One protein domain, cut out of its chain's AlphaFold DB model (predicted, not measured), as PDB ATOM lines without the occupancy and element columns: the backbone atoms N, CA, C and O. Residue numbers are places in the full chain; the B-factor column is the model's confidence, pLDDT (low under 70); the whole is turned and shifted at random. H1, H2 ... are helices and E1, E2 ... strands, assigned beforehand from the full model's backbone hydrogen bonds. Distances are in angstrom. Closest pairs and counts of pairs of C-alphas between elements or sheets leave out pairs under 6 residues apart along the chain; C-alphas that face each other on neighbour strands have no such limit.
ATOM      1  N   ILE A 398     177.551 156.787 137.776       73.19
ATOM      2  CA  ILE A 398     176.426 157.660 137.425       73.19
ATOM      3  C   ILE A 398     176.047 158.527 138.626       73.19
ATOM      4  O   ILE A 398     175.788 158.030 139.724       73.19
ATOM      5  N   SER A 399     176.009 159.838 138.391       74.56
ATOM      6  CA  SER A 399     175.551 160.835 139.358       74.56
ATOM      7  C   SER A 399     174.027 160.813 139.463       74.56
ATOM      8  O   SER A 399     173.333 161.021 138.467       74.56
ATOM      9  N   VAL A 400     173.502 160.598 140.669       81.12
ATOM     10  CA  VAL A 400     172.053 160.531 140.920       81.12
ATOM     11  C   VAL A 400     171.571 161.777 141.663       81.12
ATOM     12  O   VAL A 400     172.201 162.219 142.625       81.12
ATOM     13  N   LEU A 401     170.429 162.325 141.230       78.44
ATOM     14  CA  LEU A 401     169.822 163.543 141.784       78.44
ATOM     15  C   LEU A 401     169.309 163.359 143.228       78.44
ATOM     16  O   LEU A 401     169.339 164.290 144.026       78.44
ATOM     17  N   PHE A 402     168.860 162.144 143.564       76.56
ATOM     18  CA  PHE A 402     168.406 161.753 144.899       76.56
ATOM     19  C   PHE A 402     169.088 160.437 145.319       76.56
ATOM     20  O   PHE A 402     168.950 159.446 144.603       76.56
ATOM     21  N   PRO A 403     169.783 160.377 146.473       66.56
ATOM     22  CA  PRO A 403     170.455 159.155 146.934       66.56
ATOM     23  C   PRO A 403     169.485 158.101 147.503       66.56
ATOM     24  O   PRO A 403     169.877 156.963 147.744       66.56
ATOM     25  N   THR A 404     168.224 158.471 147.735       77.00
ATOM     26  CA  THR A 404     167.141 157.577 148.165       77.00
ATOM     27  C   THR A 404     166.189 157.296 147.000       77.00
ATOM     28  O   THR A 404     165.876 158.242 146.273       77.00
ATOM     29  N   PRO A 405     165.651 156.069 146.847       84.00
ATOM     30  CA  PRO A 405     164.676 155.774 145.802       84.00
ATOM     31  C   PRO A 405     163.435 156.675 145.872       84.00
ATOM     32  O   PRO A 405     162.850 156.870 146.937       84.00
ATOM     33  N   VAL A 406     163.017 157.195 144.719       85.31
ATOM     34  CA  VAL A 406     161.858 158.083 144.541       85.31
ATOM     35  C   VAL A 406     160.784 157.405 143.675       85.31
ATOM     36  O   VAL A 406     161.098 156.492 142.909       85.31
ATOM     37  N   PRO A 407     159.500 157.803 143.765       82.88
ATOM     38  CA  PRO A 407     158.456 157.227 142.917       82.88
ATOM     39  C   PRO A 407     158.671 157.590 141.440       82.88
ATOM     40  O   PRO A 407     159.086 158.709 141.127       82.88
ATOM     41  N   LEU A 408     158.311 156.684 140.522       80.88
ATOM     42  CA  LEU A 408     158.478 156.865 139.068       80.88
ATOM     43  C   LEU A 408     157.798 158.132 138.515       80.88
ATOM     44  O   LEU A 408     158.245 158.690 137.520       80.88
ATOM     45  N   THR A 409     156.758 158.648 139.175       77.81
ATOM     46  CA  THR A 409     156.120 159.932 138.822       77.81
ATOM     47  C   THR A 409     157.075 161.131 138.877       77.81
ATOM     48  O   THR A 409     156.796 162.157 138.262       77.81
ATOM     49  N   THR A 410     158.221 161.005 139.551       80.06
ATOM     50  CA  THR A 410     159.293 162.015 139.581       80.06
ATOM     51  C   THR A 410     159.968 162.188 138.214       80.06
ATOM     52  O   THR A 410     160.478 163.271 137.932       80.06
ATOM     53  N   VAL A 411     159.898 161.183 137.325       78.44
ATOM     54  CA  VAL A 411     160.429 161.230 135.947       78.44
ATOM     55  C   VAL A 411     159.947 162.456 135.171       78.44
ATOM     56  O   VAL A 411     160.707 163.002 134.379       78.44
ATOM     57  N   THR A 412     158.713 162.932 135.388       72.19
ATOM     58  CA  THR A 412     158.203 164.075 134.608       72.19
ATOM     59  C   THR A 412     158.733 165.434 135.076       72.19
ATOM     60  O   THR A 412     158.493 166.431 134.402       72.19
ATOM     61  N   ARG A 413     159.473 165.480 136.195       72.62
ATOM     62  CA  ARG A 413     160.025 166.706 136.801       72.62
ATOM     63  C   ARG A 413     161.540 166.857 136.660       72.62
ATOM     64  O   ARG A 413     162.052 167.933 136.958       72.62
ATOM     65  N   ILE A 414     162.237 165.800 136.249       80.31
ATOM     66  CA  ILE A 414     163.691 165.805 136.060       80.31
ATOM     67  C   ILE A 414     164.062 166.252 134.642       80.31
ATOM     68  O   ILE A 414     163.356 165.961 133.672       80.31
ATOM     69  N   GLN A 415     165.164 166.986 134.529       76.12
ATOM     70  CA  GLN A 415     165.676 167.504 133.262       76.12
ATOM     71  C   GLN A 415     166.276 166.391 132.396       76.12
ATOM     72  O   GLN A 415     166.521 165.270 132.847       76.12
ATOM     73  N   ARG A 416     166.540 166.702 131.122       79.94
ATOM     74  CA  ARG A 416     167.242 165.772 130.231       79.94
ATOM     75  C   ARG A 416     168.619 165.411 130.808       79.94
ATOM     76  O   ARG A 416     169.360 166.286 131.240       79.94
ATOM     77  N   SER A 417     168.940 164.122 130.761       79.44
ATOM     78  CA  SER A 417     170.146 163.480 131.292       79.44
ATOM     79  C   SER A 417     170.298 163.504 132.823       79.44
ATOM     80  O   SER A 417     171.272 162.958 133.335       79.44
ATOM     81  N   GLU A 418     169.322 164.024 133.577       85.00
ATOM     82  CA  GLU A 418     169.234 163.747 135.016       85.00
ATOM     83  C   GLU A 418     168.812 162.291 135.257       85.00
ATOM     84  O   GLU A 418     168.026 161.712 134.500       85.00
ATOM     85  N   THR A 419     169.340 161.699 136.333       85.56
ATOM     86  CA  THR A 419     169.094 160.302 136.713       85.56
ATOM     87  C   THR A 419     168.588 160.209 138.149       85.56
ATOM     88  O   THR A 419     169.106 160.874 139.050       85.56
ATOM     89  N   ILE A 420     167.587 159.356 138.366       86.81
ATOM     90  CA  ILE A 420     166.985 159.057 139.671       86.81
ATOM     91  C   ILE A 420     166.961 157.547 139.918       86.81
ATOM     92  O   ILE A 420     166.879 156.769 138.972       86.81
ATOM     93  N   ILE A 421     166.994 157.124 141.183       86.50
ATOM     94  CA  ILE A 421     166.760 155.721 141.553       86.50
ATOM     95  C   ILE A 421     165.261 155.521 141.789       86.50
ATOM     96  O   ILE A 421     164.632 156.303 142.503       86.50
ATOM     97  N   VAL A 422     164.695 154.462 141.219       87.25
ATOM     98  CA  VAL A 422     163.283 154.083 141.357       87.25
ATOM     99  C   VAL A 422     163.198 152.598 141.704       87.25
ATOM    100  O   VAL A 422     163.935 151.788 141.145       87.25
ATOM    101  N   VAL A 423     162.292 152.222 142.610       87.62
ATOM    102  CA  VAL A 423     161.935 150.809 142.821       87.62
ATOM    103  C   VAL A 423     160.824 150.438 141.843       87.62
ATOM    104  O   VAL A 423     159.763 151.060 141.864       87.62
ATOM    105  N   LEU A 424     161.053 149.423 141.010       85.75
ATOM    106  CA  LEU A 424     160.051 148.849 140.109       85.75
ATOM    107  C   LEU A 424     159.903 147.350 140.378       85.75
ATOM    108  O   LEU A 424     160.829 146.696 140.856       85.75
ATOM    109  N   THR A 425     158.737 146.796 140.058       81.44
ATOM    110  CA  THR A 425     158.518 145.347 140.111       81.44
ATOM    111  C   THR A 425     159.019 144.727 138.812       81.44
ATOM    112  O   THR A 425     158.502 145.043 137.741       81.44
ATOM    113  N   ASN A 426     160.018 143.851 138.886       71.62
ATOM    114  CA  ASN A 426     160.519 143.132 137.718       71.62
ATOM    115  C   ASN A 426     159.502 142.067 137.231       71.62
ATOM    116  O   ASN A 426     158.555 141.744 137.955       71.62
ATOM    117  N   PRO A 427     159.665 141.484 136.024       61.16
ATOM    118  CA  PRO A 427     158.706 140.511 135.479       61.16
ATOM    119  C   PRO A 427     158.491 139.255 136.339       61.16
ATOM    120  O   PRO A 427     157.484 138.571 136.180       61.16
ATOM    121  N   ASN A 428     159.410 138.965 137.269       65.94
ATOM    122  CA  ASN A 428     159.323 137.841 138.204       65.94
ATOM    123  C   ASN A 428     158.540 138.189 139.488       65.94
ATOM    124  O   ASN A 428     158.447 137.363 140.394       65.94
ATOM    125  N   GLY A 429     157.994 139.407 139.595       69.19
ATOM    126  CA  GLY A 429     157.222 139.875 140.750       69.19
ATOM    127  C   GLY A 429     158.062 140.401 141.920       69.19
ATOM    128  O   GLY A 429     157.496 140.729 142.962       69.19
ATOM    129  N   ALA A 430     159.388 140.500 141.775       74.12
ATOM    130  CA  ALA A 430     160.274 141.016 142.817       74.12
ATOM    131  C   ALA A 430     160.489 142.532 142.675       74.12
ATOM    132  O   ALA A 430     160.562 143.060 141.566       74.12
ATOM    133  N   ALA A 431     160.611 143.233 143.803       81.31
ATOM    134  CA  ALA A 431     160.936 144.657 143.831       81.31
ATOM    135  C   ALA A 431     162.449 144.864 143.656       81.31
ATOM    136  O   ALA A 431     163.244 144.341 144.437       81.31
ATOM    137  N   GLU A 432     162.836 145.641 142.649       84.38
ATOM    138  CA  GLU A 432     164.221 145.835 142.216       84.38
ATOM    139  C   GLU A 432     164.495 147.331 141.990       84.38
ATOM    140  O   GLU A 432     163.594 148.095 141.635       84.38
ATOM    141  N   GLN A 433     165.726 147.778 142.256       85.69
ATOM    142  CA  GLN A 433     166.122 149.176 142.068       85.69
ATOM    143  C   GLN A 433     166.694 149.390 140.668       85.69
ATOM    144  O   GLN A 433     167.626 148.703 140.258       85.69
ATOM    145  N   PHE A 434     166.180 150.402 139.976       86.25
ATOM    146  CA  PHE A 434     166.649 150.833 138.665       86.25
ATOM    147  C   PHE A 434     167.067 152.300 138.711       86.25
ATOM    148  O   PHE A 434     166.393 153.132 139.322       86.25
ATOM    149  N   LEU A 435     168.154 152.624 138.019       86.50
ATOM    150  CA  LEU A 435     168.447 153.983 137.597       86.50
ATOM    151  C   LEU A 435     167.538 154.292 136.409       86.50
ATOM    152  O   LEU A 435     167.521 153.551 135.426       86.50
ATOM    153  N   VAL A 436     166.796 155.389 136.509       89.56
ATOM    154  CA  VAL A 436     165.965 155.927 135.437       89.56
ATOM    155  C   VAL A 436     166.533 157.283 135.039       89.56
ATOM    156  O   VAL A 436     166.491 158.236 135.821       89.56
ATOM    157  N   THR A 437     167.072 157.359 133.827       88.50
ATOM    158  CA  THR A 437     167.604 158.585 133.223       88.50
ATOM    159  C   THR A 437     166.561 159.166 132.276       88.50
ATOM    160  O   THR A 437     166.019 158.452 131.428       88.50
ATOM    161  N   SER A 438     166.262 160.460 132.394       89.00
ATOM    162  CA  SER A 438     165.328 161.131 131.484       89.00
ATOM    163  C   SER A 438     166.021 161.502 130.176       89.00
ATOM    164  O   SER A 438     166.923 162.333 130.166       89.00
ATOM    165  N   GLU A 439     165.571 160.964 129.042       88.44
ATOM    166  CA  GLU A 439     165.971 161.515 127.740       88.44
ATOM    167  C   GLU A 439     165.199 162.796 127.399       88.44
ATOM    168  O   GLU A 439     165.588 163.522 126.480       88.44
ATOM    169  N   GLY A 440     164.139 163.110 128.152       84.69
ATOM    170  CA  GLY A 440     163.272 164.278 128.005       84.69
ATOM    171  C   GLY A 440     162.054 164.048 127.101       84.69
ATOM    172  O   GLY A 440     161.973 163.071 126.355       84.69
ATOM    173  N   CYS A 441     161.105 164.983 127.141       87.56
ATOM    174  CA  CYS A 441     159.918 164.986 126.283       87.56
ATOM    175  C   CYS A 441     160.284 165.052 124.780       87.56
ATOM    176  O   CYS A 441     161.155 165.827 124.368       87.56
ATOM    177  N   ARG A 442     159.628 164.235 123.944       88.00
ATOM    178  CA  ARG A 442     159.763 164.231 122.472       88.00
ATOM    179  C   ARG A 442     158.415 164.375 121.781       88.00
ATOM    180  O   ARG A 442     157.416 163.845 122.262       88.00
ATOM    181  N   GLY A 443     158.421 165.029 120.621       86.44
ATOM    182  CA  GLY A 443     157.340 164.965 119.639       86.44
ATOM    183  C   GLY A 443     157.538 163.795 118.684       86.44
ATOM    184  O   GLY A 443     158.493 163.783 117.914       86.44
ATOM    185  N   ILE A 444     156.634 162.824 118.726       87.31
ATOM    186  CA  ILE A 444     156.705 161.566 117.973       87.31
ATOM    187  C   ILE A 444     155.650 161.614 116.859       87.31
ATOM    188  O   ILE A 444     154.505 161.951 117.170       87.31
ATOM    189  N   PRO A 445     155.969 161.329 115.582       81.19
ATOM    190  CA  PRO A 445     154.970 161.338 114.512       81.19
ATOM    191  C   PRO A 445     153.764 160.451 114.849       81.19
ATOM    192  O   PRO A 445     153.914 159.354 115.389       81.19
ATOM    193  N   ALA A 446     152.552 160.935 114.573       75.50
ATOM    194  CA  ALA A 446     151.326 160.289 115.046       75.50
ATOM    195  C   ALA A 446     151.130 158.874 114.456       75.50
ATOM    196  O   ALA A 446     150.724 158.718 113.305       75.50
ATOM    197  N   GLY A 447     151.368 157.847 115.280       68.62
ATOM    198  CA  GLY A 447     151.309 156.430 114.898       68.62
ATOM    199  C   GLY A 447     152.673 155.755 114.701       68.62
ATOM    200  O   GLY A 447     152.704 154.548 114.470       68.62
ATOM    201  N   GLU A 448     153.780 156.489 114.823       79.25
ATOM    202  CA  GLU A 448     155.136 155.937 114.797       79.25
ATOM    203  C   GLU A 448     155.681 155.609 116.196       79.25
ATOM    204  O   GLU A 448     155.165 156.050 117.224       79.25
ATOM    205  N   SER A 449     156.764 154.832 116.219       82.94
ATOM    206  CA  SER A 449     157.569 154.579 117.415       82.94
ATOM    207  C   SER A 449     158.663 155.643 117.573       82.94
ATOM    208  O   SER A 449     159.249 156.054 116.567       82.94
ATOM    209  N   PRO A 450     159.025 156.038 118.808       84.19
ATOM    210  CA  PRO A 450     160.173 156.907 119.043       84.19
ATOM    211  C   PRO A 450     161.527 156.230 118.777       84.19
ATOM    212  O   PRO A 450     162.552 156.910 118.739       84.19
ATOM    213  N   PHE A 451     161.556 154.906 118.606       89.19
ATOM    214  CA  PHE A 451     162.788 154.122 118.547       89.19
ATOM    215  C   PHE A 451     163.021 153.461 117.189       89.19
ATOM    216  O   PHE A 451     162.091 153.203 116.415       89.19
ATOM    217  N   GLU A 452     164.278 153.133 116.910       73.31
ATOM    218  CA  GLU A 452     164.624 152.116 115.914       73.31
ATOM    219  C   GLU A 452     164.581 150.717 116.552       73.31
ATOM    220  O   GLU A 452     164.767 150.575 117.761       73.31
ATOM    221  N   GLY A 453     164.290 149.676 115.760       59.28
ATOM    222  CA  GLY A 453     164.227 148.291 116.261       59.28
ATOM    223  C   GLY A 453     163.124 148.042 117.301       59.28
ATOM    224  O   GLY A 453     163.353 147.365 118.297       59.28
ATOM    225  N   THR A 454     161.943 148.630 117.100       65.75
ATOM    226  CA  THR A 454     160.865 148.675 118.101       65.75
ATOM    227  C   THR A 454     160.323 147.300 118.501       65.75
ATOM    228  O   THR A 454     159.895 146.528 117.643       65.75
ATOM    229  N   VAL A 455     160.211 147.061 119.813       68.75
ATOM    230  CA  VAL A 455     159.435 145.956 120.403       68.75
ATOM    231  C   VAL A 455     158.329 146.539 121.289       68.75
ATOM    232  O   VAL A 455     158.583 147.462 122.059       68.75
ATOM    233  N   ASN A 456     157.109 146.002 121.192       76.88
ATOM    234  CA  ASN A 456     155.947 146.446 121.973       76.88
ATOM    235  C   ASN A 456     155.401 145.267 122.812       76.88
ATOM    236  O   ASN A 456     154.623 144.466 122.283       76.88
ATOM    237  N   PRO A 457     155.792 145.116 124.092       72.81
ATOM    238  CA  PRO A 457     155.338 144.011 124.935       72.81
ATOM    239  C   PRO A 457     153.831 144.135 125.253       72.81
ATOM    240  O   PRO A 457     153.365 145.206 125.650       72.81
ATOM    241  N   PRO A 458     153.034 143.055 125.118       52.94
ATOM    242  CA  PRO A 458     151.574 143.152 124.983       52.94
ATOM    243  C   PRO A 458     150.786 143.488 126.264       52.94
ATOM    244  O   PRO A 458     149.570 143.647 126.187       52.94
ATOM    245  N   ASN A 459     151.439 143.583 127.429       63.06
ATOM    246  CA  ASN A 459     150.781 143.675 128.744       63.06
ATOM    247  C   ASN A 459     151.177 144.922 129.569       63.06
ATOM    248  O   ASN A 459     150.961 144.943 130.778       63.06
ATOM    249  N   ALA A 460     151.757 145.950 128.941       78.69
ATOM    250  CA  ALA A 460     152.285 147.134 129.625       78.69
ATOM    251  C   ALA A 460     151.591 148.445 129.176       78.69
ATOM    252  O   ALA A 460     151.970 149.014 128.152       78.69
ATOM    253  N   PRO A 461     150.570 148.943 129.902       76.69
ATOM    254  CA  PRO A 461     149.850 150.169 129.536       76.69
ATOM    255  C   PRO A 461     150.440 151.462 130.130       76.69
ATOM    256  O   PRO A 461     150.009 152.557 129.764       76.69
ATOM    257  N   ASP A 462     151.383 151.364 131.070       80.25
ATOM    258  CA  ASP A 462     151.924 152.492 131.835       80.25
ATOM    259  C   ASP A 462     153.457 152.443 131.923       80.25
ATOM    260  O   ASP A 462     154.081 151.424 131.638       80.25
ATOM    261  N   LEU A 463     154.087 153.553 132.316       80.44
ATOM    262  CA  LEU A 463     155.548 153.673 132.292       80.44
ATOM    263  C   LEU A 463     156.252 152.716 133.274       80.44
ATOM    264  O   LEU A 463     157.381 152.323 133.008       80.44
ATOM    265  N   GLY A 464     155.600 152.323 134.374       81.31
ATOM    266  CA  GLY A 464     156.151 151.433 135.398       81.31
ATOM    267  C   GLY A 464     155.999 149.944 135.093       81.31
ATOM    268  O   GLY A 464     156.804 149.157 135.581       81.31
ATOM    269  N   SER A 465     155.030 149.556 134.258       83.38
ATOM    270  CA  SER A 465     154.957 148.207 133.670       83.38
ATOM    271  C   SER A 465     155.769 148.086 132.375       83.38
ATOM    272  O   SER A 465     156.369 147.043 132.117       83.38
ATOM    273  N   CYS A 466     155.843 149.158 131.580       87.12
ATOM    274  CA  CYS A 466     156.609 149.208 130.333       87.12
ATOM    275  C   CYS A 466     158.120 149.156 130.591       87.12
ATOM    276  O   CYS A 466     158.823 148.384 129.947       87.12
ATOM    277  N   ALA A 467     158.606 149.892 131.595       86.69
ATOM    278  CA  ALA A 467     160.020 149.958 131.960       86.69
ATOM    279  C   ALA A 467     160.690 148.581 132.198       86.69
ATOM    280  O   ALA A 467     161.655 148.263 131.495       86.69
ATOM    281  N   PRO A 468     160.201 147.710 133.109       83.12
ATOM    282  CA  PRO A 468     160.802 146.393 133.319       83.12
ATOM    283  C   PRO A 468     160.566 145.437 132.145       83.12
ATOM    284  O   PRO A 468     161.401 144.572 131.896       83.12
ATOM    285  N   ALA A 469     159.457 145.592 131.409       83.62
ATOM    286  CA  ALA A 469     159.162 144.773 130.235       83.62
ATOM    287  C   ALA A 469     160.155 145.044 129.091       83.62
ATOM    288  O   ALA A 469     160.719 144.101 128.545       83.62
ATOM    289  N   CYS A 470     160.455 146.312 128.790       86.69
ATOM    290  CA  CYS A 470     161.495 146.668 127.822       86.69
ATOM    291  C   CYS A 470     162.867 146.120 128.229       86.69
ATOM    292  O   CYS A 470     163.561 145.513 127.411       86.69
ATOM    293  N   ARG A 471     163.229 146.251 129.514       83.62
ATOM    294  CA  ARG A 471     164.516 145.757 130.019       83.62
ATOM    295  C   ARG A 471     164.636 144.229 129.974       83.62
ATOM    296  O   ARG A 471     165.758 143.734 129.830       83.62
ATOM    297  N   ALA A 472     163.521 143.499 130.058       80.25
ATOM    298  CA  ALA A 472     163.466 142.043 129.910       80.25
ATOM    299  C   ALA A 472     163.753 141.582 128.470       80.25
ATOM    300  O   ALA A 472     164.486 140.616 128.282       80.25
ATOM    301  N   GLU A 473     163.280 142.331 127.470       80.31
ATOM    302  CA  GLU A 473     163.617 142.147 126.045       80.31
ATOM    303  C   GLU A 473     165.049 142.629 125.699       80.31
ATOM    304  O   GLU A 473     165.442 142.672 124.535       80.31
ATOM    305  N   GLY A 474     165.849 143.021 126.701       80.69
ATOM    306  CA  GLY A 474     167.220 143.517 126.529       80.69
ATOM    307  C   GLY A 474     167.329 144.977 126.070       80.69
ATOM    308  O   GLY A 474     168.422 145.423 125.726       80.69
ATOM    309  N   LEU A 475     166.224 145.728 126.071       86.56
ATOM    310  CA  LEU A 475     166.143 147.098 125.562       86.56
ATOM    311  C   LEU A 475     166.168 148.114 126.716       86.56
ATOM    312  O   LEU A 475     165.445 147.974 127.699       86.56
ATOM    313  N   SER A 476     167.017 149.139 126.611       85.31
ATOM    314  CA  SER A 476     167.217 150.141 127.670       85.31
ATOM    315  C   SER A 476     166.260 151.329 127.582       85.31
ATOM    316  O   SER A 476     165.943 151.922 128.613       85.31
ATOM    317  N   LEU A 477     165.793 151.687 126.381       89.50
ATOM    318  CA  LEU A 477     164.908 152.830 126.171       89.50
ATOM    319  C   LEU A 477     163.438 152.415 126.225       89.50
ATOM    320  O   LEU A 477     163.028 151.412 125.638       89.50
ATOM    321  N   THR A 478     162.648 153.232 126.917       89.75
ATOM    322  CA  THR A 478     161.227 153.010 127.203       89.75
ATOM    323  C   THR A 478     160.436 154.286 126.918       89.75
ATOM    324  O   THR A 478     160.846 155.381 127.312       89.75
ATOM    325  N   ALA A 479     159.279 154.155 126.267       89.50
ATOM    326  CA  ALA A 479     158.297 155.228 126.117       89.50
ATOM    327  C   ALA A 479     156.868 154.661 126.111       89.50
ATOM    328  O   ALA A 479     156.640 153.530 125.687       89.50
ATOM    329  N   VAL A 480     155.889 155.458 126.550       86.31
ATOM    330  CA  VAL A 480     154.466 155.078 126.526       86.31
ATOM    331  C   VAL A 480     153.650 156.154 125.823       86.31
ATOM    332  O   VAL A 480     153.687 157.321 126.211       86.31
ATOM    333  N   ILE A 481     152.881 155.754 124.809       84.00
ATOM    334  CA  ILE A 481     152.030 156.641 124.004       84.00
ATOM    335  C   ILE A 481     150.629 156.035 123.954       84.00
ATOM    336  O   ILE A 481     150.467 154.882 123.568       84.00
ATOM    337  N   ARG A 482     149.599 156.794 124.354       77.12
ATOM    338  CA  ARG A 482     148.182 156.356 124.351       77.12
ATOM    339  C   ARG A 482     147.928 154.962 124.962       77.12
ATOM    340  O   ARG A 482     147.154 154.191 124.402       77.12
ATOM    341  N   GLU A 483     148.532 154.664 126.112       78.00
ATOM    342  CA  GLU A 483     148.393 153.365 126.808       78.00
ATOM    343  C   GLU A 483     149.055 152.181 126.050       78.00
ATOM    344  O   GLU A 483     148.747 151.022 126.318       78.00
ATOM    345  N   VAL A 484     149.983 152.461 125.121       81.69
ATOM    346  CA  VAL A 484     150.827 151.475 124.418       81.69
ATOM    347  C   VAL A 484     152.293 151.659 124.815       81.69
ATOM    348  O   VAL A 484     152.823 152.770 124.734       81.69
ATOM    349  N   CYS A 485     152.946 150.568 125.219       86.88
ATOM    350  CA  CYS A 485     154.379 150.506 125.491       86.88
ATOM    351  C   CYS A 485     155.208 150.375 124.208       86.88
ATOM    352  O   CYS A 485     154.876 149.572 123.334       86.88
ATOM    353  N   PHE A 486     156.303 151.130 124.144       88.12
ATOM    354  CA  PHE A 486     157.330 151.067 123.111       88.12
ATOM    355  C   PHE A 486     158.695 150.873 123.773       88.12
ATOM    356  O   PHE A 486     159.044 151.602 124.706       88.12
ATOM    357  N   CYS A 487     159.474 149.933 123.247       89.88
ATOM    358  CA  CYS A 487     160.829 149.621 123.691       89.88
ATOM    359  C   CYS A 487     161.833 149.804 122.550       89.88
ATOM    360  O   CYS A 487     161.498 149.573 121.384       89.88
ATOM    361  N   GLY A 488     163.076 150.159 122.878       86.00
ATOM    362  CA  GLY A 488     164.155 150.242 121.895       86.00
ATOM    363  C   GLY A 488     165.550 150.405 122.495       86.00
ATOM    364  O   GLY A 488     165.728 150.506 123.707       86.00
ATOM    365  N   SER A 489     166.554 150.423 121.621       82.88
ATOM    366  CA  SER A 489     167.966 150.643 121.974       82.88
ATOM    367  C   SER A 489     168.526 151.959 121.425       82.88
ATOM    368  O   SER A 489     169.501 152.476 121.966       82.88
ATOM    369  N   VAL A 490     167.897 152.525 120.389       85.88
ATOM    370  CA  VAL A 490     168.281 153.797 119.758       85.88
ATOM    371  C   VAL A 490     167.062 154.715 119.677       85.88
ATOM    372  O   VAL A 490     166.014 154.331 119.152       85.88
ATOM    373  N   LEU A 491     167.204 155.934 120.203       86.19
ATOM    374  CA  LEU A 491     166.234 157.020 120.064       86.19
ATOM    375  C   LEU A 491     166.403 157.670 118.688       86.19
ATOM    376  O   LEU A 491     167.510 158.074 118.341       86.19
ATOM    377  N   ARG A 492     165.315 157.785 117.919       84.81
ATOM    378  CA  ARG A 492     165.328 158.488 116.627       84.81
ATOM    379  C   ARG A 492     165.582 159.987 116.818       84.81
ATOM    380  O   ARG A 492     165.256 160.547 117.869       84.81
ATOM    381  N   ASP A 493     166.057 160.653 115.765       84.81
ATOM    382  CA  ASP A 493     166.107 162.118 115.699       84.81
ATOM    383  C   ASP A 493     164.686 162.702 115.715       84.81
ATOM    384  O   ASP A 493     163.981 162.766 114.708       84.81
ATOM    385  N   LEU A 494     164.252 163.097 116.911       86.25
ATOM    386  CA  LEU A 494     162.906 163.577 117.207       86.25
ATOM    387  C   LEU A 494     162.972 164.958 117.863       86.25
ATOM    388  O   LEU A 494     163.825 165.177 118.733       86.25
ATOM    389  N   PRO A 495     162.052 165.880 117.525       83.25
ATOM    390  CA  PRO A 495     162.023 167.202 118.130       83.25
ATOM    391  C   PRO A 495     161.837 167.113 119.649       83.25
ATOM    392  O   PRO A 495     160.911 166.470 120.153       83.25
ATOM    393  N   LEU A 496     162.710 167.810 120.378       85.00
ATOM    394  CA  LEU A 496     162.501 168.145 121.784       85.00
ATOM    395  C   LEU A 496     161.278 169.062 121.901       85.00
ATOM    396  O   LEU A 496     161.157 170.042 121.167       85.00
ATOM    397  N   ILE A 497     160.379 168.745 122.830       84.75
ATOM    398  CA  ILE A 497     159.156 169.513 123.095       84.75
ATOM    399  C   ILE A 497     159.151 169.945 124.574       84.75
ATOM    400  O   ILE A 497     159.642 169.189 125.414       84.75
ATOM    401  N   PRO A 498     158.620 171.135 124.933       82.44
ATOM    402  CA  PRO A 498     158.508 171.556 126.328       82.44
ATOM    403  C   PRO A 498     157.759 170.541 127.199       82.44
ATOM    404  O   PRO A 498     156.689 170.059 126.823       82.44
ATOM    405  N   GLN A 499     158.304 170.276 128.390       79.50
ATOM    406  CA  GLN A 499     157.846 169.236 129.318       79.50
ATOM    407  C   GLN A 499     156.340 169.314 129.636       79.50
ATOM    408  O   GLN A 499     155.657 168.289 129.668       79.50
ATOM    409  N   GLU A 500     155.803 170.535 129.736       77.75
ATOM    410  CA  GLU A 500     154.376 170.819 129.938       77.75
ATOM    411  C   GLU A 500     153.455 170.118 128.923       77.75
ATOM    412  O   GLU A 500     152.324 169.766 129.256       77.75
ATOM    413  N   GLN A 501     153.908 169.894 127.683       78.44
ATOM    414  CA  GLN A 501     153.101 169.221 126.660       78.44
ATOM    415  C   GLN A 501     153.039 167.705 126.883       78.44
ATOM    416  O   GLN A 501     151.995 167.100 126.634       78.44
ATOM    417  N   CYS A 502     154.114 167.101 127.403       79.25
ATOM    418  CA  CYS A 502     154.111 165.708 127.848       79.25
ATOM    419  C   CYS A 502     153.255 165.530 129.112       79.25
ATOM    420  O   CYS A 502     152.414 164.630 129.156       79.25
ATOM    421  N   ASP A 503     153.379 166.422 130.100       76.75
ATOM    422  CA  ASP A 503     152.513 166.414 131.288       76.75
ATOM    423  C   ASP A 503     151.032 166.593 130.911       76.75
ATOM    424  O   ASP A 503     150.161 165.886 131.422       76.75
ATOM    425  N   ALA A 504     150.723 167.480 129.959       71.94
ATOM    426  CA  ALA A 504     149.362 167.678 129.471       71.94
ATOM    427  C   ALA A 504     148.830 166.479 128.661       71.94
ATOM    428  O   ALA A 504     147.637 166.179 128.744       71.94
ATOM    429  N   ALA A 505     149.684 165.750 127.931       69.81
ATOM    430  CA  ALA A 505     149.313 164.501 127.261       69.81
ATOM    431  C   ALA A 505     148.986 163.379 128.269       69.81
ATOM    432  O   ALA A 505     147.973 162.688 128.121       69.81
ATOM    433  N   ILE A 506     149.768 163.255 129.347       67.06
ATOM    434  CA  ILE A 506     149.504 162.324 130.459       67.06
ATOM    435  C   ILE A 506     148.220 162.729 131.209       67.06
ATOM    436  O   ILE A 506     147.346 161.899 131.464       67.06
ATOM    437  N   ALA A 507     148.021 164.018 131.488       66.12
ATOM    438  CA  ALA A 507     146.780 164.517 132.083       66.12
ATOM    439  C   ALA A 507     145.556 164.311 131.165       66.12
ATOM    440  O   ALA A 507     144.434 164.121 131.648       66.12
ATOM    441  N   ALA A 508     145.749 164.313 129.841       61.69
ATOM    442  CA  ALA A 508     144.704 163.993 128.877       61.69
ATOM    443  C   ALA A 508     144.355 162.494 128.879       61.69
ATOM    444  O   ALA A 508     143.161 162.177 128.827       61.69
ATOM    445  N   SER A 509     145.325 161.579 129.002       58.28
ATOM    446  CA  SER A 509     145.040 160.139 129.129       58.28
ATOM    447  C   SER A 509     144.272 159.838 130.423       58.28
ATOM    448  O   SER A 509     143.221 159.199 130.368       58.28
ATOM    449  N   ALA A 510     144.649 160.434 131.557       56.75
ATOM    450  CA  ALA A 510     143.908 160.319 132.818       56.75
ATOM    451  C   ALA A 510     142.473 160.910 132.781       56.75
ATOM    452  O   ALA A 510     141.699 160.748 133.726       56.75
ATOM    453  N   SER A 511     142.085 161.612 131.708       57.12
ATOM    454  CA  SER A 511     140.819 162.348 131.637       57.12
ATOM    455  C   SER A 511     139.641 161.559 131.040       57.12
ATOM    456  O   SER A 511     139.782 160.716 130.150       57.12
ATOM    457  N   THR A 512     138.422 161.885 131.487       55.81
ATOM    458  CA  THR A 512     137.177 161.301 130.958       55.81
ATOM    459  C   THR A 512     136.940 161.660 129.483       55.81
ATOM    460  O   THR A 512     137.389 162.694 128.984       55.81
ATOM    461  N   LYS A 513     136.166 160.825 128.765       49.66
ATOM    462  CA  LYS A 513     135.980 160.878 127.294       49.66
ATOM    463  C   LYS A 513     135.629 162.262 126.702       49.66
ATOM    464  O   LYS A 513     135.956 162.509 125.543       49.66
ATOM    465  N   ARG A 514     134.998 163.176 127.459       48.50
ATOM    466  CA  ARG A 514     134.742 164.566 127.014       48.50
ATOM    467  C   ARG A 514     136.014 165.437 126.982       48.50
ATOM    468  O   ARG A 514     136.164 166.217 126.044       48.50
ATOM    469  N   ARG A 515     136.946 165.284 127.936       51.50
ATOM    470  CA  ARG A 515     138.238 166.001 127.944       51.50
ATOM    471  C   ARG A 515     139.192 165.453 126.876       51.50
ATOM    472  O   ARG A 515     139.648 166.254 126.062       51.50
ATOM    473  N   ARG A 516     139.364 164.121 126.763       53.16
ATOM    474  CA  ARG A 516     140.134 163.480 125.664       53.16
ATOM    475  C   ARG A 516     139.743 164.035 124.277       53.16
ATOM    476  O   ARG A 516     140.617 164.357 123.479       53.16
ATOM    477  N   ARG A 517     138.443 164.249 124.006       49.06
ATOM    478  CA  ARG A 517     137.953 164.851 122.742       49.06
ATOM    479  C   ARG A 517     138.300 166.336 122.554       49.06
ATOM    480  O   ARG A 517     138.639 166.719 121.438       49.06
ATOM    481  N   ARG A 518     138.222 167.177 123.597       46.22
ATOM    482  CA  ARG A 518     138.628 168.599 123.498       46.22
ATOM    483  C   ARG A 518     140.147 168.747 123.322       46.22
ATOM    484  O   ARG A 518     140.571 169.646 122.607       46.22
ATOM    485  N   PHE A 519     140.945 167.850 123.908       47.50
ATOM    486  CA  PHE A 519     142.406 167.849 123.760       47.50
ATOM    487  C   PHE A 519     142.851 167.335 122.380       47.50
ATOM    488  O   PHE A 519     143.607 168.009 121.687       47.50
ATOM    489  N   SER A 520     142.272 166.226 121.905       47.78
ATOM    490  CA  SER A 520     142.522 165.686 120.557       47.78
ATOM    491  C   SER A 520     142.150 166.658 119.424       47.78
ATOM    492  O   SER A 520     142.816 166.658 118.394       47.78
ATOM    493  N   LYS A 521     141.154 167.541 119.611       43.94
ATOM    494  CA  LYS A 521     140.866 168.640 118.665       43.94
ATOM    495  C   LYS A 521     141.867 169.809 118.716       43.94
ATOM    496  O   LYS A 521     141.824 170.645 117.821       43.94
ATOM    497  N   ARG A 522     142.734 169.897 119.733       45.88
ATOM    498  CA  ARG A 522     143.823 170.892 119.819       45.88
ATOM    499  C   ARG A 522     145.172 170.334 119.359       45.88
ATOM    500  O   ARG A 522     145.933 171.075 118.757       45.88
ATOM    501  N   GLN A 523     145.432 169.040 119.549       46.75
ATOM    502  CA  GLN A 523     146.597 168.334 118.986       46.75
ATOM    503  C   GLN A 523     146.347 167.816 117.553       46.75
ATOM    504  O   GLN A 523     146.783 166.732 117.174       46.75
ATOM    505  N   ALA A 524     145.638 168.591 116.731       41.50
ATOM    506  CA  ALA A 524     145.463 168.303 115.309       41.50
ATOM    507  C   ALA A 524     146.680 168.820 114.510       41.50
ATOM    508  O   ALA A 524     146.560 169.767 113.738       41.50
ATOM    509  N   GLY A 525     147.862 168.233 114.743       52.66
ATOM    510  CA  GLY A 525     149.124 168.724 114.174       52.66
ATOM    511  C   GLY A 525     150.309 167.773 114.353       52.66
ATOM    512  O   GLY A 525     151.125 167.983 115.243       52.66
ATOM    513  N   THR A 526     150.386 166.764 113.477       59.97
ATOM    514  CA  THR A 526     151.542 165.886 113.149       59.97
ATOM    515  C   THR A 526     152.254 165.076 114.247       59.97
ATOM    516  O   THR A 526     152.676 163.964 113.937       59.97
ATOM    517  N   PHE A 527     152.377 165.548 115.491       67.94
ATOM    518  CA  PHE A 527     153.182 164.906 116.541       67.94
ATOM    519  C   PHE A 527     152.410 164.675 117.850       67.94
ATOM    520  O   PHE A 527     151.542 165.459 118.236       67.94
ATOM    521  N   GLU A 528     152.784 163.618 118.566       82.19
ATOM    522  CA  GLU A 528     152.320 163.270 119.907       82.19
ATOM    523  C   GLU A 528     153.459 163.420 120.918       82.19
ATOM    524  O   GLU A 528     154.579 162.984 120.666       82.19
ATOM    525  N   ALA A 529     153.180 164.048 122.061       84.19
ATOM    526  CA  ALA A 529     154.181 164.293 123.094       84.19
ATOM    527  C   ALA A 529     154.281 163.099 124.059       84.19
ATOM    528  O   ALA A 529     153.283 162.744 124.692       84.19
ATOM    529  N   ALA A 530     155.472 162.513 124.208       85.75
ATOM    530  CA  ALA A 530     155.746 161.485 125.217       85.75
ATOM    531  C   ALA A 530     157.119 161.658 125.885       85.75
ATOM    532  O   ALA A 530     158.080 162.131 125.273       85.75
ATOM    533  N   ASN A 531     157.202 161.258 127.156       87.62
ATOM    534  CA  ASN A 531     158.459 161.189 127.897       87.62
ATOM    535  C   ASN A 531     159.225 159.925 127.493       87.62
ATOM    536  O   ASN A 531     158.667 158.827 127.544       87.62
ATOM    537  N   VAL A 532     160.496 160.088 127.126       90.06
ATOM    538  CA  VAL A 532     161.429 158.986 126.859       90.06
ATOM    539  C   VAL A 532     162.367 158.833 128.055       90.06
ATOM    540  O   VAL A 532     162.906 159.826 128.548       90.06
ATOM    541  N   ILE A 533     162.582 157.596 128.506       91.06
ATOM    542  CA  ILE A 533     163.544 157.266 129.567       91.06
ATOM    543  C   ILE A 533     164.490 156.142 129.147       91.06
ATOM    544  O   ILE A 533     164.113 155.270 128.364       91.06
ATOM    545  N   SER A 534     165.698 156.162 129.707       89.50
ATOM    546  CA  SER A 534     166.671 155.065 129.685       89.50
ATOM    547  C   SER A 534     166.746 154.416 131.067       89.50
ATOM    548  O   SER A 534     166.613 155.114 132.076       89.50
ATOM    549  N   ILE A 535     166.906 153.089 131.128       88.56
ATOM    550  CA  ILE A 535     166.753 152.314 132.368       88.56
ATOM    551  C   ILE A 535     167.850 151.258 132.516       88.56
ATOM    552  O   ILE A 535     168.064 150.434 131.625       88.56
ATOM    553  N   ILE A 536     168.520 151.262 133.672       87.81
ATOM    554  CA  ILE A 536     169.636 150.364 134.005       87.81
ATOM    555  C   ILE A 536     169.442 149.826 135.439       87.81
ATOM    556  O   ILE A 536     169.094 150.613 136.321       87.81
ATOM    557  N   PRO A 537     169.638 148.522 135.721       83.38
ATOM    558  CA  PRO A 537     169.603 147.992 137.086       83.38
ATOM    559  C   PRO A 537     170.653 148.650 137.995       83.38
ATOM    560  O   PRO A 537     171.787 148.887 137.585       83.38
ATOM    561  N   ALA A 538     170.303 148.907 139.258       79.38
ATOM    562  CA  ALA A 538     171.219 149.510 140.233       79.38
ATOM    563  C   ALA A 538     172.361 148.579 140.681       79.38
ATOM    564  O   ALA A 538     173.304 149.033 141.322       79.38
ATOM    565  N   SER A 539     172.298 147.291 140.329       74.56
ATOM    566  CA  SER A 539     173.392 146.324 140.473       74.56
ATOM    567  C   SER A 539     174.549 146.551 139.499       74.56
ATOM    568  O   SER A 539     175.670 146.135 139.783       74.56
ATOM    569  N   ASP A 540     174.284 147.185 138.356       72.94
ATOM    570  CA  ASP A 540     175.178 147.168 137.191       72.94
ATOM    571  C   ASP A 540     176.097 148.412 137.145       72.94
ATOM    572  O   ASP A 540     176.897 148.576 136.222       72.94
ATOM    573  N   VAL A 541     175.963 149.320 138.123       74.69
ATOM    574  CA  VAL A 541     176.455 150.709 138.083       74.69
ATOM    575  C   VAL A 541     176.992 151.133 139.455       74.69
ATOM    576  O   VAL A 541     176.379 150.854 140.483       74.69
ATOM    577  N   ALA A 542     178.105 151.871 139.491       68.31
ATOM    578  CA  ALA A 542     178.580 152.514 140.716       68.31
ATOM    579  C   ALA A 542     177.876 153.868 140.923       68.31
ATOM    580  O   ALA A 542     177.873 154.731 140.045       68.31
ATOM    581  N   LEU A 543     177.281 154.066 142.099       72.12
ATOM    582  CA  LEU A 543     176.506 155.267 142.415       72.12
ATOM    583  C   LEU A 543     177.381 156.362 143.032       72.12
ATOM    584  O   LEU A 543     178.093 156.114 144.006       72.12
ATOM    585  N   LEU A 544     177.251 157.593 142.529       62.47
ATOM    586  CA  LEU A 544     177.740 158.800 143.201       62.47
ATOM    587  C   LEU A 544     176.577 159.766 143.489       62.47
ATOM    588  O   LEU A 544     175.697 159.940 142.641       62.47
ATOM    589  N   PRO A 545     176.556 160.433 144.658       55.25
ATOM    590  CA  PRO A 545     175.635 161.538 144.889       55.25
ATOM    591  C   PRO A 545     176.024 162.729 144.002       55.25
ATOM    592  O   PRO A 545     177.201 163.079 143.904       55.25
ATOM    593  N   ALA A 546     175.045 163.376 143.368       47.12
ATOM    594  CA  ALA A 546     175.299 164.576 142.578       47.12
ATOM    595  C   ALA A 546     175.727 165.758 143.474       47.12
ATOM    596  O   ALA A 546     174.936 166.277 144.263       47.12
TER     597      ALA A 546
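What this domain is: This is residues 398 to 546 of the 1230 residues of a protein of Colletotrichum tanaceti (UniProt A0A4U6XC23). A strongly twisted, antiparallel five-strand sheet curls round helix H2, with H1 and H3 on the same face of the sheet as each other. H3 folds back into H4 as a helical hairpin at one end of the longest axis, and the small parallel strand pair E1 and E7 lies at the other end. The printed part has 149 residues, with four named helices and seven named strands in the order E1 H1 E2 E3 H2 E4 E5 H3 H4 E6 E7, of mixed class. The large sheet's order is E2 E3 E6 E4 E5. The whole is compact, with a radius of gyration of the C-alphas of 15.1 A and spans of 46 by 31 by 31 A.

How they stand to each other: The sheet's inner strands are E3, residues 431 to 445, E6, residues 527 to 537, and E4, residues 477 to 481; its edge strands are E2, residues 419 to 425, and E5, residues 484 to 488. E3 bends by 71 degrees at residue 442. Within hydrogen-bond range are N 422 and O 434 of the hairpin E2 and E3, 2.9 A; N 437 and O 534 of E3 and E6, 2.9 A; N 478 and O 533 of E6 and E4, 2.9 A; and N 479 and O 486 of the hairpin E4 and E5, 3.0 A. The sheet curls round H2, residues 463 to 472; its closest C-alphas to E5 are those of Cys 470 and Cys 487, 5.1 A. E3, H2 and E4 form a split strand-helix-strand unit, two strands running the same way with E6 between them, and a left-handed crossover. Two layers, helices on one face of a sheet, are made by H2, H1, residues 408 to 413, and H3, residues 499 to 509. H1 has a height over the sheet of 7.1 A, and H3 one of 8.8 A. H3 runs across the strands, at 83 degrees to E6 on the local plane. H4, residues 513 to 520, is not on the sheet; it touches H3, closest at the C-alphas of Ala 508 and Arg 516, 5.6 A. E1, residues 398 to 400, and E7, residues 542 to 545, are parallel, with N 400 and O 544 3.0 A apart. Every O i to N i+4 pair is within hydrogen-bond range in H3 and H4; H2 has 5 of 6, and H1 has 0 of 2 but 2 of 3 O i to N i+3 pairs.

Where its parts are: E1 begins at C-alpha 398 (176.426, 157.660, 137.425). E3 is 34.3 A long, E6 31.3 A, E2 18.6 A, H3 15.7 A and H2 14.3 A. E7 ends at C-alpha 545 (175.635, 161.538, 144.889).

The domain as a whole: The C-alphas farthest apart are those of Arg 514 and Ala 542, 47.5 A. The printed part has no cut. The link from E3 to H2, residues 446 to 462, is long. Mean pLDDT of the printed part is 76.2; 37 residues are under 70, among them 505 to 527.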